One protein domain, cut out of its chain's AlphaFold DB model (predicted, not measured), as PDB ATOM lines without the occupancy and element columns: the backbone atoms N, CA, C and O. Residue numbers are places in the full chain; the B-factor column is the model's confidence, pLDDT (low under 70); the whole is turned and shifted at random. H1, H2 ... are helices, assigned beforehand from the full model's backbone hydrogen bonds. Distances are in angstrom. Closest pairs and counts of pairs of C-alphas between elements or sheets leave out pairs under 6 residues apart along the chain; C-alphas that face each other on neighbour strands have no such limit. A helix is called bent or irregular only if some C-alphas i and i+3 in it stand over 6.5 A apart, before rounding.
ATOM      1  N   TRP A 219      43.711  60.880  21.959       81.25
ATOM      2  CA  TRP A 219      43.053  60.600  20.685       81.25
ATOM      3  C   TRP A 219      43.661  59.382  19.978       81.25
ATOM      4  O   TRP A 219      42.921  58.505  19.535       81.25
ATOM      5  N   ARG A 220      44.992  59.243  19.951       82.69
ATOM      6  CA  ARG A 220      45.662  58.050  19.406       82.69
ATOM      7  C   ARG A 220      45.332  56.795  20.208       82.69
ATOM      8  O   ARG A 220      45.016  55.774  19.607       82.69
ATOM      9  N   LYS A 221      45.321  56.858  21.539       81.75
ATOM     10  CA  LYS A 221      44.924  55.721  22.387       81.75
ATOM     11  C   LYS A 221      43.467  55.311  22.165       81.75
ATOM     12  O   LYS A 221      43.164  54.134  22.198       81.75
ATOM     13  N   LEU A 222      42.565  56.242  21.877       79.88
ATOM     14  CA  LEU A 222      41.168  55.897  21.602       79.88
ATOM     15  C   LEU A 222      40.926  55.368  20.181       79.88
ATOM     16  O   LEU A 222      39.970  54.634  19.974       79.88
ATOM     17  N   HIS A 223      41.759  55.720  19.198       77.81
ATOM     18  CA  HIS A 223      41.483  55.393  17.787       77.81
ATOM     19  C   HIS A 223      42.481  54.424  17.148       77.81
ATOM     20  O   HIS A 223      42.204  53.869  16.088       77.81
ATOM     21  N   SER A 224      43.635  54.207  17.775       81.44
ATOM     22  CA  SER A 224      44.681  53.302  17.287       81.44
ATOM     23  C   SER A 224      45.090  52.233  18.302       81.44
ATOM     24  O   SER A 224      45.997  51.458  18.013       81.44
ATOM     25  N   ASP A 225      44.418  52.145  19.458       84.88
ATOM     26  CA  ASP A 225      44.636  51.047  20.401       84.88
ATOM     27  C   ASP A 225      44.032  49.736  19.858       84.88
ATOM     28  O   ASP A 225      42.805  49.614  19.725       84.88
ATOM     29  N   PRO A 226      44.867  48.727  19.545       86.38
ATOM     30  CA  PRO A 226      44.391  47.437  19.066       86.38
ATOM     31  C   PRO A 226      43.495  46.722  20.087       86.38
ATOM     32  O   PRO A 226      42.580  46.003  19.681       86.38
ATOM     33  N   LEU A 227      43.703  46.932  21.393       89.12
ATOM     34  CA  LEU A 227      42.893  46.312  22.443       89.12
ATOM     35  C   LEU A 227      41.480  46.889  22.469       89.12
ATOM     36  O   LEU A 227      40.510  46.138  22.593       89.12
ATOM     37  N   LEU A 228      41.339  48.200  22.282       89.56
ATOM     38  CA  LEU A 228      40.032  48.840  22.188       89.56
ATOM     39  C   LEU A 228      39.252  48.358  20.954       89.56
ATOM     40  O   LEU A 228      38.062  48.056  21.058       89.56
ATOM     41  N   MET A 229      39.928  48.193  19.813       87.00
ATOM     42  CA  MET A 229      39.329  47.628  18.596       87.00
ATOM     43  C   MET A 229      38.869  46.178  18.791       87.00
ATOM     44  O   MET A 229      37.809  45.789  18.295       87.00
ATOM     45  N   ILE A 230      39.645  45.366  19.511       90.69
ATOM     46  CA  ILE A 230      39.266  43.991  19.859       90.69
ATOM     47  C   ILE A 230      38.041  44.002  20.779       90.69
ATOM     48  O   ILE A 230      37.044  43.355  20.461       90.69
ATOM     49  N   ARG A 231      38.049  44.821  21.835       93.75
ATOM     50  CA  ARG A 231      36.927  44.962  22.773       93.75
ATOM     51  C   ARG A 231      35.643  45.433  22.088       93.75
ATOM     52  O   ARG A 231      34.561  44.944  22.408       93.75
ATOM     53  N   GLN A 232      35.740  46.352  21.128       93.75
ATOM     54  CA  GLN A 232      34.592  46.791  20.334       93.75
ATOM     55  C   GLN A 232      34.035  45.644  19.482       93.75
ATOM     56  O   GLN A 232      32.828  45.401  19.497       93.75
ATOM     57  N   ARG A 233      34.895  44.890  18.786       93.81
ATOM     58  CA  ARG A 233      34.470  43.719  17.996       93.81
ATOM     59  C   ARG A 233      33.834  42.638  18.868       93.81
ATOM     60  O   ARG A 233      32.844  42.035  18.460       93.81
ATOM     61  N   GLU A 234      34.364  42.414  20.065       94.19
ATOM     62  CA  GLU A 234      33.786  41.502  21.054       94.19
ATOM     63  C   GLU A 234      32.386  41.956  21.483       94.19
ATOM     64  O   GLU A 234      31.442  41.164  21.454       94.19
ATOM     65  N   GLN A 235      32.205  43.239  21.811       94.88
ATOM     66  CA  GLN A 235      30.895  43.799  22.154       94.88
ATOM     67  C   GLN A 235      29.908  43.727  20.984       94.88
ATOM     68  O   GLN A 235      28.742  43.375  21.175       94.88
ATOM     69  N   GLU A 236      30.355  44.002  19.762       94.31
ATOM     70  CA  GLU A 236      29.544  43.848  18.557       94.31
ATOM     71  C   GLU A 236      29.127  42.389  18.341       94.31
ATOM     72  O   GLU A 236      27.961  42.124  18.063       94.31
ATOM     73  N   ALA A 237      30.025  41.423  18.530       93.81
ATOM     74  CA  ALA A 237      29.699  40.002  18.436       93.81
ATOM     75  C   ALA A 237      28.684  39.571  19.510       93.81
ATOM     76  O   ALA A 237      27.680  38.927  19.191       93.81
ATOM     77  N   LEU A 238      28.887  39.985  20.765       92.44
ATOM     78  CA  LEU A 238      27.957  39.712  21.865       92.44
ATOM     79  C   LEU A 238      26.593  40.361  21.629       92.44
ATOM     80  O   LEU A 238      25.560  39.723  21.834       92.44
ATOM     81  N   SER A 239      26.566  41.606  21.156       90.56
ATOM     82  CA  SER A 239      25.323  42.303  20.826       90.56
ATOM     83  C   SER A 239      24.605  41.652  19.644       90.56
ATOM     84  O   SER A 239      23.391  41.510  19.698       90.56
ATOM     85  N   ARG A 240      25.313  41.155  18.620       93.38
ATOM     86  CA  ARG A 240      24.717  40.401  17.500       93.38
ATOM     87  C   ARG A 240      24.058  39.110  17.973       93.38
ATOM     88  O   ARG A 240      22.954  38.799  17.533       93.38
ATOM     89  N   ILE A 241      24.700  38.387  18.891       91.19
ATOM     90  CA  ILE A 241      24.117  37.192  19.512       91.19
ATOM     91  C   ILE A 241      22.899  37.583  20.356       91.19
ATOM     92  O   ILE A 241      21.849  36.964  20.210       91.19
ATOM     93  N   LYS A 242      23.005  38.635  21.179       91.56
ATOM     94  CA  LYS A 242      21.934  39.118  22.068       91.56
ATOM     95  C   LYS A 242      20.714  39.660  21.315       91.56
ATOM     96  O   LYS A 242      19.584  39.401  21.720       91.56
ATOM     97  N   ASN A 243      20.939  40.392  20.229       92.12
ATOM     98  CA  ASN A 243      19.901  41.006  19.401       92.12
ATOM     99  C   ASN A 243      19.217  39.981  18.486       92.12
ATOM    100  O   ASN A 243      18.122  40.242  17.991       92.12
ATOM    101  N   ASN A 244      19.826  38.809  18.269       91.44
ATOM    102  CA  ASN A 244      19.207  37.721  17.530       91.44
ATOM    103  C   ASN A 244      18.394  36.811  18.480       91.44
ATOM    104  O   ASN A 244      18.974  36.041  19.255       91.44
ATOM    105  N   PRO A 245      17.049  36.822  18.401       89.25
ATOM    106  CA  PRO A 245      16.204  36.051  19.312       89.25
ATOM    107  C   PRO A 245      16.362  34.534  19.141       89.25
ATOM    108  O   PRO A 245      16.156  33.790  20.098       89.25
ATOM    109  N   VAL A 246      16.761  34.058  17.956       91.62
ATOM    110  CA  VAL A 246      16.966  32.629  17.677       91.62
ATOM    111  C   VAL A 246      18.224  32.123  18.377       91.62
ATOM    112  O   VAL A 246      18.161  31.113  19.078       91.62
ATOM    113  N   HIS A 247      19.344  32.844  18.261       86.19
ATOM    114  CA  HIS A 247      20.571  32.494  18.984       86.19
ATOM    115  C   HIS A 247      20.381  32.609  20.501       86.19
ATOM    116  O   HIS A 247      20.760  31.689  21.224       86.19
ATOM    117  N   MET A 248      19.706  33.655  20.994       91.88
ATOM    118  CA  MET A 248      19.377  33.769  22.420       91.88
ATOM    119  C   MET A 248      18.473  32.640  22.921       91.88
ATOM    120  O   MET A 248      18.686  32.138  24.023       91.88
ATOM    121  N   ALA A 249      17.487  32.203  22.134       87.19
ATOM    122  CA  ALA A 249      16.631  31.076  22.497       87.19
ATOM    123  C   ALA A 249      17.400  29.746  22.509       87.19
ATOM    124  O   ALA A 249      17.195  28.938  23.411       87.19
ATOM    125  N   MET A 250      18.305  29.519  21.551       88.50
ATOM    126  CA  MET A 250      19.187  28.344  21.549       88.50
ATOM    127  C   MET A 250      20.097  28.327  22.782       88.50
ATOM    128  O   MET A 250      20.196  27.299  23.451       88.50
ATOM    129  N   ILE A 251      20.695  29.472  23.122       87.12
ATOM    130  CA  ILE A 251      21.531  29.619  24.317       87.12
ATOM    131  C   ILE A 251      20.703  29.346  25.578       87.12
ATOM    132  O   ILE A 251      21.088  28.486  26.366       87.12
ATOM    133  N   ARG A 252      19.530  29.979  25.740       88.62
ATOM    134  CA  ARG A 252      18.630  29.755  26.889       88.62
ATOM    135  C   ARG A 252      18.253  28.283  27.058       88.62
ATOM    136  O   ARG A 252      18.436  27.744  28.143       88.62
ATOM    137  N   LYS A 253      17.852  27.609  25.977       90.00
ATOM    138  CA  LYS A 253      17.528  26.171  25.989       90.00
ATOM    139  C   LYS A 253      18.725  25.305  26.383       90.00
ATOM    140  O   LYS A 253      18.580  24.377  27.171       90.00
ATOM    141  N   SER A 254      19.913  25.610  25.861       85.88
ATOM    142  CA  SER A 254      21.129  24.863  26.205       85.88
ATOM    143  C   SER A 254      21.554  25.062  27.665       85.88
ATOM    144  O   SER A 254      22.030  24.123  28.296       85.88
ATOM    145  N   VAL A 255      21.332  26.254  28.229       88.19
ATOM    146  CA  VAL A 255      21.597  26.562  29.641       88.19
ATOM    147  C   VAL A 255      20.569  25.882  30.548       88.19
ATOM    148  O   VAL A 255      20.939  25.280  31.554       88.19
ATOM    149  N   GLU A 256      19.287  25.915  30.186       82.81
ATOM    150  CA  GLU A 256      18.217  25.219  30.909       82.81
ATOM    151  C   GLU A 256      18.398  23.699  30.905       82.81
ATOM    152  O   GLU A 256      18.112  23.070  31.914       82.81
ATOM    153  N   ALA A 257      18.936  23.113  29.833       78.81
ATOM    154  CA  ALA A 257      19.231  21.682  29.767       78.81
ATOM    155  C   ALA A 257      20.431  21.254  30.639       78.81
ATOM    156  O   ALA A 257      20.482  20.108  31.084       78.81
ATOM    157  N   LYS A 258      21.383  22.157  30.920       73.88
ATOM    158  CA  LYS A 258      22.556  21.867  31.770       73.88
ATOM    159  C   LYS A 258      22.264  21.975  33.272       73.88
ATOM    160  O   LYS A 258      22.747  21.151  34.044       73.88
ATOM    161  N   LYS A 259      21.392  22.902  33.685       68.75
ATOM    162  CA  LYS A 259      20.975  23.085  35.093       68.75
ATOM    163  C   LYS A 259      20.435  21.821  35.802       68.75
ATOM    164  O   LYS A 259      20.777  21.625  36.967       68.75
ATOM    165  N   PRO A 260      19.591  20.961  35.194       65.38
ATOM    166  CA  PRO A 260      19.119  19.740  35.850       65.38
ATOM    167  C   PRO A 260      20.183  18.635  35.883       65.38
ATOM    168  O   PRO A 260      20.168  17.815  36.798       65.38
ATOM    169  N   ALA A 261      21.117  18.618  34.927       61.28
ATOM    170  CA  ALA A 261      22.189  17.626  34.868       61.28
ATOM    171  C   ALA A 261      23.246  17.852  35.963       61.28
ATOM    172  O   ALA A 261      23.673  16.891  36.599       61.28
ATOM    173  N   GLU A 262      23.600  19.108  36.250       63.09
ATOM    174  CA  GLU A 262      24.519  19.460  37.345       63.09
ATOM    175  C   GLU A 262      23.924  19.120  38.720       63.09
ATOM    176  O   GLU A 262      24.575  18.450  39.519       63.09
ATOM    177  N   LYS A 263      22.640  19.436  38.960       63.97
ATOM    178  CA  LYS A 263      21.945  19.063  40.211       63.97
ATOM    179  C   LYS A 263      21.835  17.547  40.421       63.97
ATOM    180  O   LYS A 263      21.825  17.079  41.560       63.97
ATOM    181  N   LEU A 264      21.730  16.764  39.343       61.72
ATOM    182  CA  LEU A 264      21.733  15.297  39.402       61.72
ATOM    183  C   LEU A 264      23.132  14.728  39.678       61.72
ATOM    184  O   LEU A 264      23.245  13.727  40.387       61.72
ATOM    185  N   HIS A 265      24.183  15.358  39.146       62.00
ATOM    186  CA  HIS A 265      25.569  14.974  39.404       62.00
ATOM    187  C   HIS A 265      25.962  15.261  40.862       62.00
ATOM    188  O   HIS A 265      26.482  14.381  41.544       62.00
ATOM    189  N   GLU A 266      25.586  16.432  41.378       63.84
ATOM    190  CA  GLU A 266      25.847  16.844  42.758       63.84
ATOM    191  C   GLU A 266      25.098  15.960  43.775       63.84
ATOM    192  O   GLU A 266      25.699  15.479  44.738       63.84
ATOM    193  N   LYS A 267      23.822  15.610  43.527       62.69
ATOM    194  CA  LYS A 267      23.083  14.645  44.371       62.69
ATOM    195  C   LYS A 267      23.705  13.245  44.374       62.69
ATOM    196  O   LYS A 267      23.743  12.609  45.427       62.69
ATOM    197  N   LYS A 268      24.190  12.753  43.227       60.84
ATOM    198  CA  LYS A 268      24.873  11.447  43.145       60.84
ATOM    199  C   LYS A 268      26.200  11.439  43.902       60.84
ATOM    200  O   LYS A 268      26.550  10.416  44.486       60.84
ATOM    201  N   GLU A 269      26.910  12.562  43.930       60.56
ATOM    202  CA  GLU A 269      28.166  12.691  44.667       60.56
ATOM    203  C   GLU A 269      27.950  12.699  46.190       60.56
ATOM    204  O   GLU A 269      28.654  12.000  46.921       60.56
TER     205      GLU A 269
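AT A GLANCE: This is residues 219 to 269 of the 526 residues of the protein "CBF1-interacting co-repressor CIR" of Prunus dulcis (UniProt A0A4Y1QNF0). Two long helices, H3 and H2, meet end to end at a corner and make a wide L, with the short helix H1 turned aside at the far end of H2. There is no packed core: most of each long arm stands free, residues 226 to 239 of H2 and 252 to 269 of H3, and the length runs from H1, at the far end of the H2 arm, to the far end of the H3 arm. The printed part has 51 residues, with three named helices in the order H1, H2, H3 and no named strand, and its class is all helix. It is extended, with a radius of gyration of the C-alphas of 18.3 A, and the C-alphas span 56 by 28 by 10 A.

HOW THE PARTS SIT: The longest helix is H3, residues 245 to 269, and it touches H2, residues 226 to 243, only at the corner by their link. They only just touch, with 3 pairs of C-alphas within 8 A, between residues 247 to 248 of H3 and 241 to 242 of H2. The closest C-alphas of the two are those of Ile 241 and His 247, 5.9 A apart. Their lines are about perpendicular, at 90 degrees, and their centres are 25.3 A apart. H1, residues 219 to 224, is close to H2 but not clearly touching it, with the C-alphas of Leu 222 and Leu 228 the closest at 7.2 A. The lines of H1 and H2 are only just about perpendicular, at 71 degrees. H1 and H3 are apart. Every O i to N i+4 pair is within hydrogen-bond range in H1 and H2; in H3 it is 19 of 21.

IN THESE COORDINATES: H3 runs 36.5 A from C-alpha 245 at (16.204, 36.051, 19.312) to C-alpha 269 at (28.166, 12.691, 44.667). It is neither bent nor irregular, but only just: C-alphas 257 and 260 are 6.4 A apart. H2, with 18 residues, runs 25.3 A from C-alpha 226 to C-alpha 243. H1, with six residues, begins at C-alpha 219 at (43.053, 60.600, 20.685) and is 8.2 A long.

THE WHOLE: The two C-alphas farthest apart are those of Trp 219 and Lys 268, at 57.0 A. The printed part has no cut, and both links, H1 to H2 and H2 to H3, are tight, with one residue each. Residues 219 to 239 stand free, of which 219 to 224 belong to H1 and 226 to 239 to H2, and so do residues 252 to 269 of H3. The mean pLDDT of the printed part is 82.7, and residues 259 to 269 are under 70.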